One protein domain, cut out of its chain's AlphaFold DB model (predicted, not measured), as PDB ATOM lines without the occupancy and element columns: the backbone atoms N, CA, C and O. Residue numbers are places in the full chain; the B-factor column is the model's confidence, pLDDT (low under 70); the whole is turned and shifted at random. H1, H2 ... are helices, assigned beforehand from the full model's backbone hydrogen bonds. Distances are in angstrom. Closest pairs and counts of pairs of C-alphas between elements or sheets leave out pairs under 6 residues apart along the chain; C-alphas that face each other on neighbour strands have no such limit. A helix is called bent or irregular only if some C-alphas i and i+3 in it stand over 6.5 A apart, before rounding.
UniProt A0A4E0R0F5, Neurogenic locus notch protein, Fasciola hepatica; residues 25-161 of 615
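This is residues 25 to 161 of the 615 residues of the protein "Neurogenic locus notch protein" of Fasciola hepatica (UniProt A0A4E0R0F5). One long helix, H7, runs through the middle of the domain, with H2 packed on one side of it and the helical hairpin of H4 and H5 on the opposite side. Short H8 folds back at the last end of H7, and H1 and the loop of residues 61 to 80 lie toward the two ends of the longest axis. The printed part has 137 residues with eight named helices, H1 to H8 in chain order, and no named strand; the class is all helix. It is compact, with a radius of gyration of the C-alphas of 14.3 A and spans of 44 by 35 by 26 A.

H1, residues 32 to 38, touches residues 111 to 115 of H5, residues 106 to 117; the closest C-alphas, Cys 38 and Cys 114, are 5.3 A apart. Their tilt of 36 degrees, the same way, is only just steep. H2, residues 52 to 60, touches H7, residues 135 to 152, with C-alphas 55 and 140 closest at 4.4 A, opposite ways at 33 degrees, only just short of steep. H3, residues 81 to 85, only just touches H4, residues 87 to 98, and only at the corner, with 3 pairs of C-alphas within 8 A; Ile 83 and Tyr 89 are closest, 6.2 A. H4 and H5 form a helical hairpin, at a shallow tilt of 20 degrees, opposite ways; their closest C-alphas, Val 92 and Met 112, are 5.8 A apart. H4 touches residues 145 to 152 of H7 at a steep tilt of 50 degrees, C-alphas 93 and 145 being closest at 5.6 A. H6, residues 120 to 130, is close to but not clearly touching H7: C-alphas 127 and 138, the closest, are 7.6 A apart. H8, residues 157 to 160, touches H7, C-alphas 147 and 160 being closest at 4.6 A. Every O i to N i+4 pair is within hydrogen-bond range in H2, H3, H5 and H7; H4 has 7 of 8, H6 4 of 7, H1 1 of 3 with 2 of 4 O i to N i+3 pairs, and H8 is too short for such a pair.

H1 begins at C-alpha 32 (308.153, 215.592, 252.993) and is only just irregular: C-alphas 33 and 36 are 7.0 A apart. H4 is 16.3 A long, H5 16.6 A and H6 13.9 A. H7 is 25.7 A long, from (297.675, 196.596, 264.959) to (322.545, 195.237, 271.472).

The C-alphas farthest apart, those of Ile 32 and Asn 73, are 44.7 A apart. The links H1 to H2 and H2 to H3 are long, with 13 and 20 residues. The printed part has no cut. Mean pLDDT of the printed part is 87.0; residues 44 to 46 and 63 to 66 are under 70.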
ATOM      1  N   ILE A  25     305.652 206.392 272.054       77.38
ATOM      2  CA  ILE A  25     305.786 206.633 270.627       77.38
ATOM      3  C   ILE A  25     304.501 207.235 270.114       77.38
ATOM      4  O   ILE A  25     303.435 206.616 270.173       77.38
ATOM      5  N   GLU A  26     304.640 208.454 269.621       79.75
ATOM      6  CA  GLU A  26     303.558 209.230 269.050       79.75
ATOM      7  C   GLU A  26     303.683 209.281 267.532       79.75
ATOM      8  O   GLU A  26     304.775 209.166 266.973       79.75
ATOM      9  N   GLN A  27     302.547 209.424 266.849       80.00
ATOM     10  CA  GLN A  27     302.592 209.723 265.426       80.00
ATOM     11  C   GLN A  27     302.963 211.177 265.211       80.00
ATOM     12  O   GLN A  27     302.237 212.085 265.616       80.00
ATOM     13  N   GLU A  28     304.057 211.377 264.495       81.12
ATOM     14  CA  GLU A  28     304.502 212.682 264.042       81.12
ATOM     15  C   GLU A  28     304.122 212.906 262.577       81.12
ATOM     16  O   GLU A  28     303.658 212.015 261.861       81.12
ATOM     17  N   LYS A  29     304.296 214.138 262.102       80.75
ATOM     18  CA  LYS A  29     304.177 214.412 260.672       80.75
ATOM     19  C   LYS A  29     305.427 213.884 259.973       80.75
ATOM     20  O   LYS A  29     306.538 214.231 260.357       80.75
ATOM     21  N   TRP A  30     305.237 213.088 258.923       80.38
ATOM     22  CA  TRP A  30     306.342 212.639 258.080       80.38
ATOM     23  C   TRP A  30     307.092 213.828 257.467       80.38
ATOM     24  O   TRP A  30     306.441 214.737 256.938       80.38
ATOM     25  N   PRO A  31     308.437 213.801 257.448       81.19
ATOM     26  CA  PRO A  31     309.213 214.657 256.568       81.19
ATOM     27  C   PRO A  31     308.739 214.479 255.123       81.19
ATOM     28  O   PRO A  31     308.414 213.369 254.696       81.19
ATOM     29  N   ILE A  32     308.702 215.572 254.360       72.88
ATOM     30  CA  ILE A  32     308.153 215.592 252.993       72.88
ATOM     31  C   ILE A  32     308.843 214.556 252.090       72.88
ATOM     32  O   ILE A  32     308.183 213.915 251.272       72.88
ATOM     33  N   GLU A  33     310.145 214.344 252.286       74.25
ATOM     34  CA  GLU A  33     310.965 213.375 251.546       74.25
ATOM     35  C   GLU A  33     310.542 211.912 251.777       74.25
ATOM     36  O   GLU A  33     310.710 211.066 250.902       74.25
ATOM     37  N   GLU A  34     309.943 211.605 252.930       77.75
ATOM     38  CA  GLU A  34     309.540 210.246 253.322       77.75
ATOM     39  C   GLU A  34     308.037 210.007 253.197       77.75
ATOM     40  O   GLU A  34     307.595 208.864 253.062       77.75
ATOM     41  N   PHE A  35     307.249 211.084 253.194       79.31
ATOM     42  CA  PHE A  35     305.793 211.032 253.142       79.31
ATOM     43  C   PHE A  35     305.279 210.165 251.987       79.31
ATOM     44  O   PHE A  35     304.388 209.340 252.184       79.31
ATOM     45  N   TRP A  36     305.859 210.309 250.792       75.88
ATOM     46  CA  TRP A  36     305.424 209.575 249.601       75.88
ATOM     47  C   TRP A  36     305.726 208.079 249.673       75.88
ATOM     48  O   TRP A  36     304.894 207.275 249.258       75.88
ATOM     49  N   ASN A  37     306.867 207.709 250.257       77.44
ATOM     50  CA  ASN A  37     307.285 206.314 250.409       77.44
ATOM     51  C   ASN A  37     306.532 205.585 251.525       77.44
ATOM     52  O   ASN A  37     306.487 204.358 251.524       77.44
ATOM     53  N   CYS A  38     305.968 206.324 252.482       83.81
ATOM     54  CA  CYS A  38     305.306 205.766 253.660       83.81
ATOM     55  C   CYS A  38     303.792 206.020 253.693       83.81
ATOM     56  O   CYS A  38     303.115 205.665 254.668       83.81
ATOM     57  N   ARG A  39     303.238 206.607 252.626       75.94
ATOM     58  CA  ARG A  39     301.808 206.885 252.481       75.94
ATOM     59  C   ARG A  39     301.006 205.580 252.533       75.94
ATOM     60  O   ARG A  39     301.202 204.691 251.715       75.94
ATOM     61  N   GLY A  40     300.058 205.493 253.467       74.75
ATOM     62  CA  GLY A  40     299.196 204.314 253.641       74.75
ATOM     63  C   GLY A  40     299.652 203.343 254.733       74.75
ATOM     64  O   GLY A  40     298.921 202.403 255.038       74.75
ATOM     65  N   THR A  41     300.797 203.598 255.373       84.25
ATOM     66  CA  THR A  41     301.190 202.881 256.593       84.25
ATOM     67  C   THR A  41     300.137 203.127 257.686       84.25
ATOM     68  O   THR A  41     299.842 204.293 257.973       84.25
ATOM     69  N   PRO A  42     299.555 202.083 258.311       81.00
ATOM     70  CA  PRO A  42     298.575 202.258 259.374       81.00
ATOM     71  C   PRO A  42     299.132 203.078 260.536       81.00
ATOM     72  O   PRO A  42     300.253 202.852 260.999       81.00
ATOM     73  N   ASN A  43     298.315 204.010 261.024       77.38
ATOM     74  CA  ASN A  43     298.628 204.777 262.219       77.38
ATOM     75  C   ASN A  43     298.623 203.833 263.431       77.38
ATOM     76  O   ASN A  43     297.587 203.269 263.794       77.38
ATOM     77  N   LEU A  44     299.793 203.662 264.042       69.06
ATOM     78  CA  LEU A  44     299.914 203.047 265.355       69.06
ATOM     79  C   LEU A  44     299.554 204.129 266.369       69.06
ATOM     80  O   LEU A  44     300.303 205.098 266.500       69.06
ATOM     81  N   GLN A  45     298.397 203.981 267.021       69.56
ATOM     82  CA  GLN A  45     297.924 204.896 268.062       69.56
ATOM     83  C   GLN A  45     299.045 205.218 269.054       69.56
ATOM     84  O   GLN A  45     299.916 204.379 269.298       69.56
ATOM     85  N   THR A  46     299.008 206.420 269.631       67.38
ATOM     86  CA  THR A  46     299.991 206.843 270.629       67.38
ATOM     87  C   THR A  46     299.983 205.861 271.794       67.38
ATOM     88  O   THR A  46     298.984 205.683 272.492       67.38
ATOM     89  N   GLN A  47     301.089 205.144 271.954       74.31
ATOM     90  CA  GLN A  47     301.185 204.045 272.901       74.31
ATOM     91  C   GLN A  47     302.576 204.012 273.515       74.31
ATOM     92  O   GLN A  47     303.583 204.379 272.901       74.31
ATOM     93  N   ARG A  48     302.611 203.550 274.760       85.50
ATOM     94  CA  ARG A  48     303.846 203.177 275.432       85.50
ATOM     95  C   ARG A  48     304.510 202.034 274.663       85.50
ATOM     96  O   ARG A  48     303.839 201.061 274.336       85.50
ATOM     97  N   VAL A  49     305.825 202.119 274.462       84.69
ATOM     98  CA  VAL A  49     306.625 200.994 273.955       84.69
ATOM     99  C   VAL A  49     306.583 199.867 274.986       84.69
ATOM    100  O   VAL A  49     307.068 200.042 276.115       84.69
ATOM    101  N   PHE A  50     306.046 198.712 274.609       89.81
ATOM    102  CA  PHE A  50     306.027 197.536 275.474       89.81
ATOM    103  C   PHE A  50     307.435 197.076 275.807       89.81
ATOM    104  O   PHE A  50     308.314 197.108 274.949       89.81
ATOM    105  N   MET A  51     307.653 196.663 277.055       91.50
ATOM    106  CA  MET A  51     308.856 195.920 277.429       91.50
ATOM    107  C   MET A  51     308.896 194.595 276.657       91.50
ATOM    108  O   MET A  51     307.868 194.164 276.135       91.50
ATOM    109  N   ILE A  52     310.058 193.947 276.562       92.88
ATOM    110  CA  ILE A  52     310.190 192.718 275.762       92.88
ATOM    111  C   ILE A  52     309.208 191.643 276.244       92.88
ATOM    112  O   ILE A  52     308.515 191.049 275.430       92.88
ATOM    113  N   GLU A  53     309.067 191.476 277.557       91.19
ATOM    114  CA  GLU A  53     308.183 190.492 278.189       91.19
ATOM    115  C   GLU A  53     306.707 190.741 277.822       91.19
ATOM    116  O   GLU A  53     305.935 189.829 277.514       91.19
ATOM    117  N   GLU A  54     306.315 192.016 277.825       90.38
ATOM    118  CA  GLU A  54     304.965 192.475 277.494       90.38
ATOM    119  C   GLU A  54     304.685 192.341 275.996       90.38
ATOM    120  O   GLU A  54     303.594 191.930 275.601       90.38
ATOM    121  N   ALA A  55     305.677 192.657 275.159       91.81
ATOM    122  CA  ALA A  55     305.595 192.531 273.714       91.81
ATOM    123  C   ALA A  55     305.486 191.058 273.300       91.81
ATOM    124  O   ALA A  55     304.610 190.717 272.509       91.81
ATOM    125  N   SER A  56     306.285 190.167 273.889       91.56
ATOM    126  CA  SER A  56     306.164 188.717 273.700       91.56
ATOM    127  C   SER A  56     304.781 188.214 274.119       91.56
ATOM    128  O   SER A  56     304.131 187.493 273.365       91.56
ATOM    129  N   SER A  57     304.275 188.647 275.279       89.69
ATOM    130  CA  SER A  57     302.922 188.298 275.738       89.69
ATOM    131  C   SER A  57     301.834 188.784 274.766       89.69
ATOM    132  O   SER A  57     300.943 188.024 274.387       89.69
ATOM    133  N   ALA A  58     301.935 190.021 274.272       88.94
ATOM    134  CA  ALA A  58     301.025 190.569 273.264       88.94
ATOM    135  C   ALA A  58     301.147 189.874 271.894       88.94
ATOM    136  O   ALA A  58     300.163 189.765 271.161       88.94
ATOM    137  N   TYR A  59     302.338 189.389 271.538       89.19
ATOM    138  CA  TYR A  59     302.574 188.603 270.330       89.19
ATOM    139  C   TYR A  59     301.856 187.250 270.413       89.19
ATOM    140  O   TYR A  59     301.077 186.900 269.520       89.19
ATOM    141  N   TYR A  60     302.031 186.535 271.528       86.62
ATOM    142  CA  TYR A  60     301.433 185.219 271.757       86.62
ATOM    143  C   TYR A  60     299.952 185.253 272.156       86.62
ATOM    144  O   TYR A  60     299.262 184.255 271.995       86.62
ATOM    145  N   SER A  61     299.400 186.382 272.604       80.50
ATOM    146  CA  SER A  61     297.959 186.486 272.901       80.50
ATOM    147  C   SER A  61     297.061 186.478 271.653       80.50
ATOM    148  O   SER A  61     295.835 186.518 271.760       80.50
ATOM    149  N   THR A  62     297.652 186.413 270.457       73.38
ATOM    150  CA  THR A  62     296.943 186.406 269.172       73.38
ATOM    151  C   THR A  62     297.042 185.058 268.457       73.38
ATOM    152  O   THR A  62     297.680 184.128 268.941       73.38
ATOM    153  N   LEU A  63     296.461 184.950 267.255       67.69
ATOM    154  CA  LEU A  63     296.526 183.752 266.394       67.69
ATOM    155  C   LEU A  63     297.957 183.337 265.980       67.69
ATOM    156  O   LEU A  63     298.135 182.358 265.257       67.69
ATOM    157  N   MET A  64     298.976 184.082 266.409       68.88
ATOM    158  CA  MET A  64     300.386 183.747 266.229       68.88
ATOM    159  C   MET A  64     300.877 182.687 267.221       68.88
ATOM    160  O   MET A  64     301.833 181.978 266.901       68.88
ATOM    161  N   ALA A  65     300.234 182.533 268.386       67.81
ATOM    162  CA  ALA A  65     300.619 181.503 269.349       67.81
ATOM    163  C   ALA A  65     300.561 180.104 268.727       67.81
ATOM    164  O   ALA A  65     299.545 179.680 268.178       67.81
ATOM    165  N   GLY A  66     301.682 179.383 268.808       65.38
ATOM    166  CA  GLY A  66     301.804 178.022 268.285       65.38
ATOM    167  C   GLY A  66     301.874 177.913 266.758       65.38
ATOM    168  O   GLY A  66     301.948 176.797 266.247       65.38
ATOM    169  N   ARG A  67     301.881 179.032 266.017       76.69
ATOM    170  CA  ARG A  67     302.006 179.019 264.550       76.69
ATOM    171  C   ARG A  67     303.429 178.720 264.082       76.69
ATOM    172  O   ARG A  67     303.599 178.053 263.064       76.69
ATOM    173  N   PHE A  68     304.427 179.210 264.816       82.75
ATOM    174  CA  PHE A  68     305.840 178.959 264.548       82.75
ATOM    175  C   PHE A  68     306.380 177.944 265.559       82.75
ATOM    176  O   PHE A  68     306.391 178.232 266.756       82.75
ATOM    177  N   PRO A  69     306.810 176.751 265.110       83.31
ATOM    178  CA  PRO A  69     307.364 175.734 265.996       83.31
ATOM    179  C   PRO A  69     308.588 176.208 266.783       83.31
ATOM    180  O   PRO A  69     308.812 175.728 267.887       83.31
ATOM    181  N   GLU A  70     309.368 177.140 266.235       84.62
ATOM    182  CA  GLU A  70     310.573 177.680 266.874       84.62
ATOM    183  C   GLU A  70     310.280 178.580 268.078       84.62
ATOM    184  O   GLU A  70     311.146 178.752 268.928       84.62
ATOM    185  N   ASP A  71     309.065 179.121 268.166       88.69
ATOM    186  CA  ASP A  71     308.619 179.909 269.319       88.69
ATOM    187  C   ASP A  71     308.071 179.014 270.445       88.69
ATOM    188  O   ASP A  71     307.735 179.480 271.536       88.69
ATOM    189  N   ARG A  72     307.946 177.705 270.188       81.31
ATOM    190  CA  ARG A  72     307.394 176.753 271.148       81.31
ATOM    191  C   ARG A  72     308.350 176.608 272.332       81.31
ATOM    192  O   ARG A  72     309.530 176.332 272.149       81.31
ATOM    193  N   ASN A  73     307.799 176.702 273.541       82.31
ATOM    194  CA  ASN A  73     308.514 176.573 274.818       82.31
ATOM    195  C   ASN A  73     309.455 177.743 275.167       82.31
ATOM    196  O   ASN A  73     310.223 177.614 276.115       82.31
ATOM    197  N   LEU A  74     309.408 178.873 274.450       88.38
ATOM    198  CA  LEU A  74     310.147 180.069 274.866       88.38
ATOM    199  C   LEU A  74     309.465 180.747 276.065       88.38
ATOM    200  O   LEU A  74     308.238 180.869 276.097       88.38
ATOM    201  N   GLY A  75     310.262 181.203 277.035       85.12
ATOM    202  CA  GLY A  75     309.779 182.072 278.118       85.12
ATOM    203  C   GLY A  75     309.282 183.420 277.581       85.12
ATOM    204  O   GLY A  75     309.725 183.866 276.524       85.12
ATOM    205  N   LEU A  76     308.374 184.096 278.293       87.56
ATOM    206  CA  LEU A  76     307.840 185.397 277.850       87.56
ATOM    207  C   LEU A  76     308.928 186.477 277.791       87.56
ATOM    208  O   LEU A  76     308.885 187.364 276.945       87.56
ATOM    209  N   GLU A  77     309.926 186.382 278.661       88.69
ATOM    210  CA  GLU A  77     311.107 187.238 278.688       88.69
ATOM    211  C   GLU A  77     312.017 187.071 277.468       88.69
ATOM    212  O   GLU A  77     312.801 187.960 277.146       88.69
ATOM    213  N   VAL A  78     311.891 185.962 276.744       91.44
ATOM    214  CA  VAL A  78     312.683 185.672 275.554       91.44
ATOM    215  C   VAL A  78     311.919 186.214 274.342       91.44
ATOM    216  O   VAL A  78     310.783 185.797 274.106       91.44
ATOM    217  N   PRO A  79     312.501 187.137 273.550       93.31
ATOM    218  CA  PRO A  79     311.881 187.579 272.306       93.31
ATOM    219  C   PRO A  79     311.519 186.389 271.401       93.31
ATOM    220  O   PRO A  79     312.326 185.459 271.297       93.31
ATOM    221  N   PRO A  80     310.378 186.425 270.684       92.88
ATOM    222  CA  PRO A  80     310.012 185.368 269.747       92.88
ATOM    223  C   PRO A  80     311.133 185.087 268.737       92.88
ATOM    224  O   PRO A  80     311.615 185.994 268.046       92.88
ATOM    225  N   ALA A  81     311.549 183.825 268.628       92.81
ATOM    226  CA  ALA A  81     312.615 183.405 267.724       92.81
ATOM    227  C   ALA A  81     312.236 183.651 266.257       92.81
ATOM    228  O   ALA A  81     313.094 184.024 265.455       92.81
ATOM    229  N   SER A  82     310.951 183.531 265.914       91.31
ATOM    230  CA  SER A  82     310.413 183.893 264.598       91.31
ATOM    231  C   SER A  82     310.699 185.351 264.214       91.31
ATOM    232  O   SER A  82     310.960 185.635 263.043       91.31
ATOM    233  N   ILE A  83     310.746 186.273 265.185       93.62
ATOM    234  CA  ILE A  83     311.113 187.676 264.947       93.62
ATOM    235  C   ILE A  83     312.626 187.817 264.730       93.62
ATOM    236  O   ILE A  83     313.061 188.527 263.825       93.62
ATOM    237  N   LEU A  84     313.435 187.130 265.540       94.44
ATOM    238  CA  LEU A  84     314.900 187.230 265.505       94.44
ATOM    239  C   LEU A  84     315.565 186.435 264.366       94.44
ATOM    240  O   LEU A  84     316.767 186.574 264.146       94.44
ATOM    241  N   LYS A  85     314.808 185.603 263.648       92.94
ATOM    242  CA  LYS A  85     315.291 184.777 262.530       92.94
ATOM    243  C   LYS A  85     314.950 185.363 261.159       92.94
ATOM    244  O   LYS A  85     315.735 185.229 260.222       92.94
ATOM    245  N   GLU A  86     313.787 185.999 261.023       92.81
ATOM    246  CA  GLU A  86     313.261 186.435 259.727       92.81
ATOM    247  C   GLU A  86     314.096 187.584 259.114       92.81
ATOM    248  O   GLU A  86     314.265 188.638 259.743       92.81
ATOM    249  N   PRO A  87     314.571 187.460 257.857       94.12
ATOM    250  CA  PRO A  87     315.416 188.476 257.226       94.12
ATOM    251  C   PRO A  87     314.786 189.872 257.154       94.12
ATOM    252  O   PRO A  87     315.498 190.870 257.296       94.12
ATOM    253  N   LEU A  88     313.466 189.965 256.947       95.06
ATOM    254  CA  LEU A  88     312.753 191.245 256.905       95.06
ATOM    255  C   LEU A  88     312.846 191.985 258.246       95.06
ATOM    256  O   LEU A  88     313.159 193.174 258.265       95.06
ATOM    257  N   TYR A  89     312.631 191.289 259.363       95.94
ATOM    258  CA  TYR A  89     312.706 191.886 260.698       95.94
ATOM    259  C   TYR A  89     314.139 192.255 261.078       95.94
ATOM    260  O   TYR A  89     314.367 193.340 261.612       95.94
ATOM    261  N   LEU A  90     315.122 191.428 260.712       95.44
ATOM    262  CA  LEU A  90     316.539 191.752 260.899       95.44
ATOM    263  C   LEU A  90     316.973 192.984 260.085       95.44
ATOM    264  O   LEU A  90     317.751 193.797 260.580       95.44
ATOM    265  N   ASN A  91     316.433 193.191 258.876       95.56
ATOM    266  CA  ASN A  91     316.661 194.426 258.111       95.56
ATOM    267  C   ASN A  91     316.110 195.665 258.838       95.56
ATOM    268  O   ASN A  91     316.730 196.726 258.805       95.56
ATOM    269  N   VAL A  92     314.946 195.540 259.480       96.62
ATOM    270  CA  VAL A  92     314.349 196.624 260.275       96.62
ATOM    271  C   VAL A  92     315.161 196.871 261.550       96.62
ATOM    272  O   VAL A  92     315.393 198.022 261.912       96.62
ATOM    273  N   MET A  93     315.678 195.817 262.187       96.50
ATOM    274  CA  MET A  93     316.601 195.922 263.321       96.50
ATOM    275  C   MET A  93     317.877 196.688 262.945       96.50
ATOM    276  O   MET A  93     318.306 197.582 263.676       96.50
ATOM    277  N   ASP A  94     318.444 196.403 261.766       95.56
ATOM    278  CA  ASP A  94     319.636 197.083 261.245       95.56
ATOM    279  C   ASP A  94     319.431 198.604 261.092       95.56
ATOM    280  O   ASP A  94     320.394 199.361 261.233       95.56
ATOM    281  N   MET A  95     318.198 199.078 260.856       95.56
ATOM    282  CA  MET A  95     317.895 200.518 260.815       95.56
ATOM    283  C   MET A  95     318.177 201.189 262.164       95.56
ATOM    284  O   MET A  95     318.725 202.287 262.199       95.56
ATOM    285  N   VAL A  96     317.849 200.521 263.273       94.75
ATOM    286  CA  VAL A  96     318.080 201.029 264.635       94.75
ATOM    287  C   VAL A  96     319.548 200.879 265.036       94.75
ATOM    288  O   VAL A  96     320.124 201.782 265.650       94.75
ATOM    289  N   LEU A  97     320.186 199.770 264.644       94.56
ATOM    290  CA  LEU A  97     321.613 199.540 264.892       94.56
ATOM    291  C   LEU A  97     322.494 200.611 264.228       94.56
ATOM    292  O   LEU A  97     323.474 201.045 264.827       94.56
ATOM    293  N   LYS A  98     322.119 201.074 263.028       94.00
ATOM    294  CA  LYS A  98     322.857 202.089 262.254       94.00
ATOM    295  C   LYS A  98     322.434 203.535 262.538       94.00
ATOM    296  O   LYS A  98     323.132 204.456 262.120       94.00
ATOM    297  N   ALA A  99     321.302 203.760 263.204       93.06
ATOM    298  CA  ALA A  99     320.802 205.107 263.472       93.06
ATOM    299  C   ALA A  99     321.745 205.900 264.397       93.06
ATOM    300  O   ALA A  99     322.347 205.359 265.324       93.06
ATOM    301  N   GLN A 100     321.847 207.212 264.195       89.31
ATOM    302  CA  GLN A 100     322.532 208.080 265.155       89.31
ATOM    303  C   GLN A 100     321.675 208.243 266.425       89.31
ATOM    304  O   GLN A 100     320.450 208.265 266.302       89.31
ATOM    305  N   PRO A 101     322.274 208.393 267.625       82.56
ATOM    306  CA  PRO A 101     321.519 208.514 268.879       82.56
ATOM    307  C   PRO A 101     320.478 209.643 268.876       82.56
ATOM    308  O   PRO A 101     319.374 209.465 269.379       82.56
ATOM    309  N   ASN A 102     320.789 210.767 268.225       79.62
ATOM    310  CA  ASN A 102     319.892 211.926 268.118       79.62
ATOM    311  C   ASN A 102     318.633 211.647 267.281       79.62
ATOM    312  O   ASN A 102     317.671 212.404 267.352       79.62
ATOM    313  N   ASN A 103     318.642 210.572 266.487       83.88
ATOM    314  CA  ASN A 103     317.536 210.189 265.614       83.88
ATOM    315  C   ASN A 103     316.661 209.086 266.227       83.88
ATOM    316  O   ASN A 103     315.791 208.554 265.538       83.88
ATOM    317  N   PHE A 104     316.901 208.689 267.479       85.00
ATOM    318  CA  PHE A 104     316.006 207.783 268.194       85.00
ATOM    319  C   PHE A 104     314.651 208.440 268.479       85.00
ATOM    320  O   PHE A 104     314.527 209.660 268.508       85.00
ATOM    321  N   GLY A 105     313.630 207.613 268.709       83.25
ATOM    322  CA  GLY A 105     312.276 208.074 269.021       83.25
ATOM    323  C   GLY A 105     311.282 207.873 267.878       83.25
ATOM    324  O   GLY A 105     311.384 206.919 267.101       83.25
ATOM    325  N   ASN A 106     310.289 208.763 267.818       86.06
ATOM    326  CA  ASN A 106     309.070 208.604 267.023       86.06
ATOM    327  C   ASN A 106     309.351 208.382 265.539       86.06
ATOM    328  O   ASN A 106     308.920 207.376 264.976       86.06
ATOM    329  N   LEU A 107     310.135 209.266 264.918       86.56
ATOM    330  CA  LEU A 107     310.397 209.211 263.482       86.56
ATOM    331  C   LEU A 107     311.108 207.917 263.055       86.56
ATOM    332  O   LEU A 107     310.731 207.303 262.057       86.56
ATOM    333  N   LEU A 108     312.104 207.450 263.816       90.31
ATOM    334  CA  LEU A 108     312.783 206.184 263.518       90.31
ATOM    335  C   LEU A 108     311.823 204.998 263.621       90.31
ATOM    336  O   LEU A 108     311.812 204.137 262.743       90.31
ATOM    337  N   PHE A 109     310.978 204.976 264.647       90.50
ATOM    338  CA  PHE A 109     309.984 203.923 264.815       90.50
ATOM    339  C   PHE A 109     308.918 203.945 263.713       90.50
ATOM    340  O   PHE A 109     308.532 202.904 263.180       90.50
ATOM    341  N   MET A 110     308.473 205.135 263.312       89.00
ATOM    342  CA  MET A 110     307.585 205.308 262.168       89.00
ATOM    343  C   MET A 110     308.231 204.755 260.892       89.00
ATOM    344  O   MET A 110     307.589 203.984 260.176       89.00
ATOM    345  N   ARG A 111     309.510 205.066 260.626       91.31
ATOM    346  CA  ARG A 111     310.268 204.519 259.481       91.31
ATOM    347  C   ARG A 111     310.359 202.994 259.520       91.31
ATOM    348  O   ARG A 111     310.206 202.359 258.477       91.31
ATOM    349  N   MET A 112     310.564 202.397 260.696       93.62
ATOM    350  CA  MET A 112     310.537 200.937 260.867       93.62
ATOM    351  C   MET A 112     309.180 200.353 260.459       93.62
ATOM    352  O   MET A 112     309.128 199.394 259.689       93.62
ATOM    353  N   ASN A 113     308.084 200.960 260.924       92.56
ATOM    354  CA  ASN A 113     306.727 200.549 260.569       92.56
ATOM    355  C   ASN A 113     306.488 200.659 259.053       92.56
ATOM    356  O   ASN A 113     306.062 199.701 258.411       92.56
ATOM    357  N   CYS A 114     306.856 201.793 258.456       92.69
ATOM    358  CA  CYS A 114     306.783 202.002 257.011       92.69
ATOM    359  C   CYS A 114     307.563 200.934 256.226       92.69
ATOM    360  O   CYS A 114     307.060 200.387 255.245       92.69
ATOM    361  N   ARG A 115     308.768 200.564 256.685       94.12
ATOM    362  CA  ARG A 115     309.574 199.527 256.032       94.12
ATOM    363  C   ARG A 115     308.876 198.166 256.006       94.12
ATOM    364  O   ARG A 115     308.987 197.480 254.994       94.12
ATOM    365  N   LEU A 116     308.156 197.789 257.068       92.62
ATOM    366  CA  LEU A 116     307.368 196.550 257.097       92.62
ATOM    367  C   LEU A 116     306.175 196.604 256.140       92.62
ATOM    368  O   LEU A 116     305.944 195.656 255.393       92.62
ATOM    369  N   PHE A 117     305.428 197.710 256.133       92.31
ATOM    370  CA  PHE A 117     304.229 197.846 255.300       92.31
ATOM    371  C   PHE A 117     304.520 198.023 253.806       92.31
ATOM    372  O   PHE A 117     303.649 197.744 252.984       92.31
ATOM    373  N   ASN A 118     305.746 198.402 253.448       91.56
ATOM    374  CA  ASN A 118     306.198 198.413 252.058       91.56
ATOM    375  C   ASN A 118     306.522 197.012 251.508       91.56
ATOM    376  O   ASN A 118     306.662 196.855 250.295       91.56
ATOM    377  N   ASP A 119     306.600 195.978 252.354       93.19
ATOM    378  CA  ASP A 119     306.692 194.589 251.903       93.19
ATOM    379  C   ASP A 119     305.286 193.997 251.682       93.19
ATOM    380  O   ASP A 119     304.590 193.572 252.608       93.19
ATOM    381  N   LEU A 120     304.853 193.948 250.418       90.88
ATOM    382  CA  LEU A 120     303.518 193.460 250.049       90.88
ATOM    383  C   LEU A 120     303.292 191.980 250.403       90.88
ATOM    384  O   LEU A 120     302.154 191.576 250.673       90.88
ATOM    385  N   ASN A 121     304.348 191.160 250.423       92.88
ATOM    386  CA  ASN A 121     304.238 189.754 250.810       92.88
ATOM    387  C   ASN A 121     303.994 189.630 252.311       92.88
ATOM    388  O   ASN A 121     303.109 188.870 252.722       92.88
ATOM    389  N   TRP A 122     304.714 190.413 253.111       93.00
ATOM    390  CA  TRP A 122     304.491 190.510 254.545       93.00
ATOM    391  C   TRP A 122     303.076 191.007 254.855       93.00
ATOM    392  O   TRP A 122     302.350 190.376 255.626       93.00
ATOM    393  N   VAL A 123     302.619 192.064 254.176       91.25
ATOM    394  CA  VAL A 123     301.261 192.600 254.354       91.25
ATOM    395  C   VAL A 123     300.197 191.547 254.027       91.25
ATOM    396  O   VAL A 123     299.222 191.380 254.764       91.25
ATOM    397  N   ARG A 124     300.357 190.793 252.935       90.56
ATOM    398  CA  ARG A 124     299.393 189.760 252.532       90.56
ATOM    399  C   ARG A 124     299.390 188.552 253.472       90.56
ATOM    400  O   ARG A 124     298.320 188.092 253.865       90.56
ATOM    401  N   ASN A 125     300.562 188.018 253.800       87.88
ATOM    402  CA  ASN A 125     300.689 186.712 254.453       87.88
ATOM    403  C   ASN A 125     300.765 186.802 255.979       87.88
ATOM    404  O   ASN A 125     300.273 185.905 256.666       87.88
ATOM    405  N   ILE A 126     301.362 187.874 256.501       87.81
ATOM    406  CA  ILE A 126     301.516 188.102 257.936       87.81
ATOM    407  C   ILE A 126     300.429 189.055 258.414       87.81
ATOM    408  O   ILE A 126     299.531 188.614 259.118       87.81
ATOM    409  N   TYR A 127     300.411 190.314 257.974       88.06
ATOM    410  CA  TYR A 127     299.466 191.297 258.522       88.06
ATOM    411  C   TYR A 127     297.988 190.935 258.286       88.06
ATOM    412  O   TYR A 127     297.202 190.874 259.228       88.06
ATOM    413  N   ASN A 128     297.592 190.654 257.042       86.88
ATOM    414  CA  ASN A 128     296.190 190.376 256.723       86.88
ATOM    415  C   ASN A 128     295.719 188.993 257.189       86.88
ATOM    416  O   ASN A 128     294.573 188.861 257.607       86.88
ATOM    417  N   ARG A 129     296.573 187.966 257.085       83.38
ATOM    418  CA  ARG A 129     296.197 186.575 257.387       83.38
ATOM    419  C   ARG A 129     296.565 186.161 258.807       83.38
ATOM    420  O   ARG A 129     295.694 185.738 259.549       83.38
ATOM    421  N   ALA A 130     297.841 186.267 259.169       81.06
ATOM    422  CA  ALA A 130     298.343 185.798 260.460       81.06
ATOM    423  C   ALA A 130     297.886 186.686 261.616       81.06
ATOM    424  O   ALA A 130     297.349 186.209 262.607       81.06
ATOM    425  N   LEU A 131     298.073 187.996 261.449       82.38
ATOM    426  CA  LEU A 131     297.736 188.995 262.452       82.38
ATOM    427  C   LEU A 131     296.265 189.401 262.369       82.38
ATOM    428  O   LEU A 131     295.803 190.141 263.227       82.38
ATOM    429  N   SER A 132     295.520 188.962 261.346       83.12
ATOM    430  CA  SER A 132     294.119 189.347 261.128       83.12
ATOM    431  C   SER A 132     293.900 190.869 261.214       83.12
ATOM    432  O   SER A 132     292.918 191.344 261.786       83.12
ATOM    433  N   ARG A 133     294.844 191.648 260.668       83.38
ATOM    434  CA  ARG A 133     294.884 193.122 260.714       83.38
ATOM    435  C   ARG A 133     294.973 193.728 262.124       83.38
ATOM    436  O   ARG A 133     294.721 194.919 262.291       83.38
ATOM    437  N   ASN A 134     295.377 192.946 263.124       82.94
ATOM    438  CA  ASN A 134     295.574 193.414 264.491       82.94
ATOM    439  C   ASN A 134     296.823 194.306 264.589       82.94
ATOM    440  O   ASN A 134     297.960 193.849 264.456       82.94
ATOM    441  N   THR A 135     296.607 195.597 264.832       83.38
ATOM    442  CA  THR A 135     297.675 196.596 264.959       83.38
ATOM    443  C   THR A 135     298.447 196.486 266.275       83.38
ATOM    444  O   THR A 135     299.614 196.872 266.305       83.38
ATOM    445  N   ALA A 136     297.868 195.906 267.333       82.38
ATOM    446  CA  ALA A 136     298.558 195.692 268.608       82.38
ATOM    447  C   ALA A 136     299.670 194.637 268.486       82.38
ATOM    448  O   ALA A 136     300.748 194.794 269.050       82.38
ATOM    449  N   THR A 137     299.465 193.594 267.680       85.69
ATOM    450  CA  THR A 137     300.503 192.582 267.429       85.69
ATOM    451  C   THR A 137     301.613 193.118 266.534       85.69
ATOM    452  O   THR A 137     302.786 192.832 266.757       85.69
ATOM    453  N   VAL A 138     301.268 193.947 265.539       89.38
ATOM    454  CA  VAL A 138     302.272 194.675 264.744       89.38
ATOM    455  C   VAL A 138     303.127 195.557 265.650       89.38
ATOM    456  O   VAL A 138     304.350 195.576 265.518       89.38
ATOM    457  N   ARG A 139     302.487 196.247 266.602       88.38
ATOM    458  CA  ARG A 139     303.170 197.055 267.610       88.38
ATOM    459  C   ARG A 139     304.122 196.211 268.459       88.38
ATOM    460  O   ARG A 139     305.279 196.587 268.584       88.38
ATOM    461  N   ALA A 140     303.680 195.055 268.949       90.81
ATOM    462  CA  ALA A 140     304.521 194.131 269.707       90.81
ATOM    463  C   ALA A 140     305.765 193.666 268.922       90.81
ATOM    464  O   ALA A 140     306.868 193.641 269.468       90.81
ATOM    465  N   ILE A 141     305.619 193.365 267.624       93.19
ATOM    466  CA  ILE A 141     306.751 193.007 266.753       93.19
ATOM    467  C   ILE A 141     307.749 194.169 266.662       93.19
ATOM    468  O   ILE A 141     308.948 193.976 266.853       93.19
ATOM    469  N   LEU A 142     307.261 195.382 266.395       94.06
ATOM    470  CA  LEU A 142     308.108 196.570 266.280       94.06
ATOM    471  C   LEU A 142     308.800 196.928 267.601       94.06
ATOM    472  O   LEU A 142     309.992 197.229 267.587       94.06
ATOM    473  N   ASP A 143     308.087 196.860 268.727       93.69
ATOM    474  CA  ASP A 143     308.627 197.135 270.062       93.69
ATOM    475  C   ASP A 143     309.724 196.128 270.431       93.69
ATOM    476  O   ASP A 143     310.788 196.526 270.911       93.69
ATOM    477  N   THR A 144     309.519 194.846 270.107       95.06
ATOM    478  CA  THR A 144     310.530 193.790 270.279       95.06
ATOM    479  C   THR A 144     311.791 194.099 269.472       95.06
ATOM    480  O   THR A 144     312.892 194.099 270.021       95.06
ATOM    481  N   ILE A 145     311.649 194.416 268.178       96.31
ATOM    482  CA  ILE A 145     312.785 194.741 267.300       96.31
ATOM    483  C   ILE A 145     313.526 195.985 267.805       96.31
ATOM    484  O   ILE A 145     314.756 195.985 267.872       96.31
ATOM    485  N   TYR A 146     312.783 197.035 268.165       94.81
ATOM    486  CA  TYR A 146     313.339 198.309 268.615       94.81
ATOM    487  C   TYR A 146     314.145 198.144 269.907       94.81
ATOM    488  O   TYR A 146     315.316 198.521 269.955       94.81
ATOM    489  N   ARG A 147     313.554 197.520 270.934       93.56
ATOM    490  CA  ARG A 147     314.224 197.305 272.224       93.56
ATOM    491  C   ARG A 147     315.407 196.364 272.108       93.56
ATOM    492  O   ARG A 147     316.470 196.677 272.632       93.56
ATOM    493  N   MET A 148     315.274 195.277 271.352       95.88
ATOM    494  CA  MET A 148     316.383 194.352 271.147       95.88
ATOM    495  C   MET A 148     317.573 195.036 270.458       95.88
ATOM    496  O   MET A 148     318.716 194.845 270.869       95.88
ATOM    497  N   ALA A 149     317.326 195.901 269.469       95.38
ATOM    498  CA  ALA A 149     318.386 196.688 268.841       95.38
ATOM    499  C   ALA A 149     319.064 197.658 269.823       95.38
ATOM    500  O   ALA A 149     320.291 197.752 269.844       95.38
ATOM    501  N   LEU A 150     318.288 198.363 270.651       94.25
ATOM    502  CA  LEU A 150     318.829 199.253 271.684       94.25
ATOM    503  C   LEU A 150     319.626 198.485 272.749       94.25
ATOM    504  O   LEU A 150     320.691 198.941 273.162       94.25
ATOM    505  N   CYS A 151     319.163 197.292 273.124       95.12
ATOM    506  CA  CYS A 151     319.866 196.384 274.024       95.12
ATOM    507  C   CYS A 151     321.224 195.951 273.451       95.12
ATOM    508  O   CYS A 151     322.239 196.060 274.136       95.12
ATOM    509  N   ILE A 152     321.283 195.558 272.170       96.12
ATOM    510  CA  ILE A 152     322.545 195.237 271.472       96.12
ATOM    511  C   ILE A 152     323.497 196.440 271.477       96.12
ATOM    512  O   ILE A 152     324.705 196.282 271.646       96.12
ATOM    513  N   ARG A 153     322.961 197.654 271.339       93.69
ATOM    514  CA  ARG A 153     323.733 198.902 271.424       93.69
ATOM    515  C   ARG A 153     324.093 199.326 272.846       93.69
ATOM    516  O   ARG A 153     324.751 200.351 273.000       93.69
ATOM    517  N   ASN A 154     323.689 198.562 273.860       92.12
ATOM    518  CA  ASN A 154     323.936 198.852 275.269       92.12
ATOM    519  C   ASN A 154     323.329 200.192 275.733       92.12
ATOM    520  O   ASN A 154     323.898 200.873 276.583       92.12
ATOM    521  N   VAL A 155     322.185 200.575 275.156       90.38
ATOM    522  CA  VAL A 155     321.422 201.776 275.524       90.38
ATOM    523  C   VAL A 155     320.364 201.389 276.549       90.38
ATOM    524  O   VAL A 155     319.515 200.548 276.254       90.38
ATOM    525  N   ASP A 156     320.410 202.001 277.736       88.38
ATOM    526  CA  ASP A 156     319.472 201.764 278.843       88.38
ATOM    527  C   ASP A 156     319.151 200.272 279.034       88.38
ATOM    528  O   ASP A 156     318.009 199.830 278.909       88.38
ATOM    529  N   VAL A 157     320.192 199.473 279.298       88.50
ATOM    530  CA  VAL A 157     320.139 197.997 279.377       88.50
ATOM    531  C   VAL A 157     318.986 197.509 280.258       88.50
ATOM    532  O   VAL A 157     318.250 196.606 279.873       88.50
ATOM    533  N   HIS A 158     318.776 198.156 281.404       85.69
ATOM    534  CA  HIS A 158     317.710 197.834 282.352       85.69
ATOM    535  C   HIS A 158     316.285 198.045 281.810       85.69
ATOM    536  O   HIS A 158     315.348 197.559 282.425       85.69
ATOM    537  N   LEU A 159     316.097 198.753 280.692       87.06
ATOM    538  CA  LEU A 159     314.795 198.964 280.042       87.06
ATOM    539  C   LEU A 159     314.668 198.158 278.753       87.06
ATOM    540  O   LEU A 159     313.601 197.636 278.437       87.06
ATOM    541  N   ASN A 160     315.739 198.124 277.963       92.12
ATOM    542  CA  ASN A 160     315.693 197.621 276.596       92.12
ATOM    543  C   ASN A 160     316.074 196.149 276.480       92.12
ATOM    544  O   ASN A 160     315.727 195.524 275.482       92.12
ATOM    545  N   CYS A 161     316.760 195.592 277.476       93.44
ATOM    546  CA  CYS A 161     317.098 194.179 277.489       93.44
ATOM    547  C   CYS A 161     316.043 193.327 278.208       93.44
ATOM    548  O   CYS A 161     315.317 193.849 279.066       93.44
TER     549      CYS A 161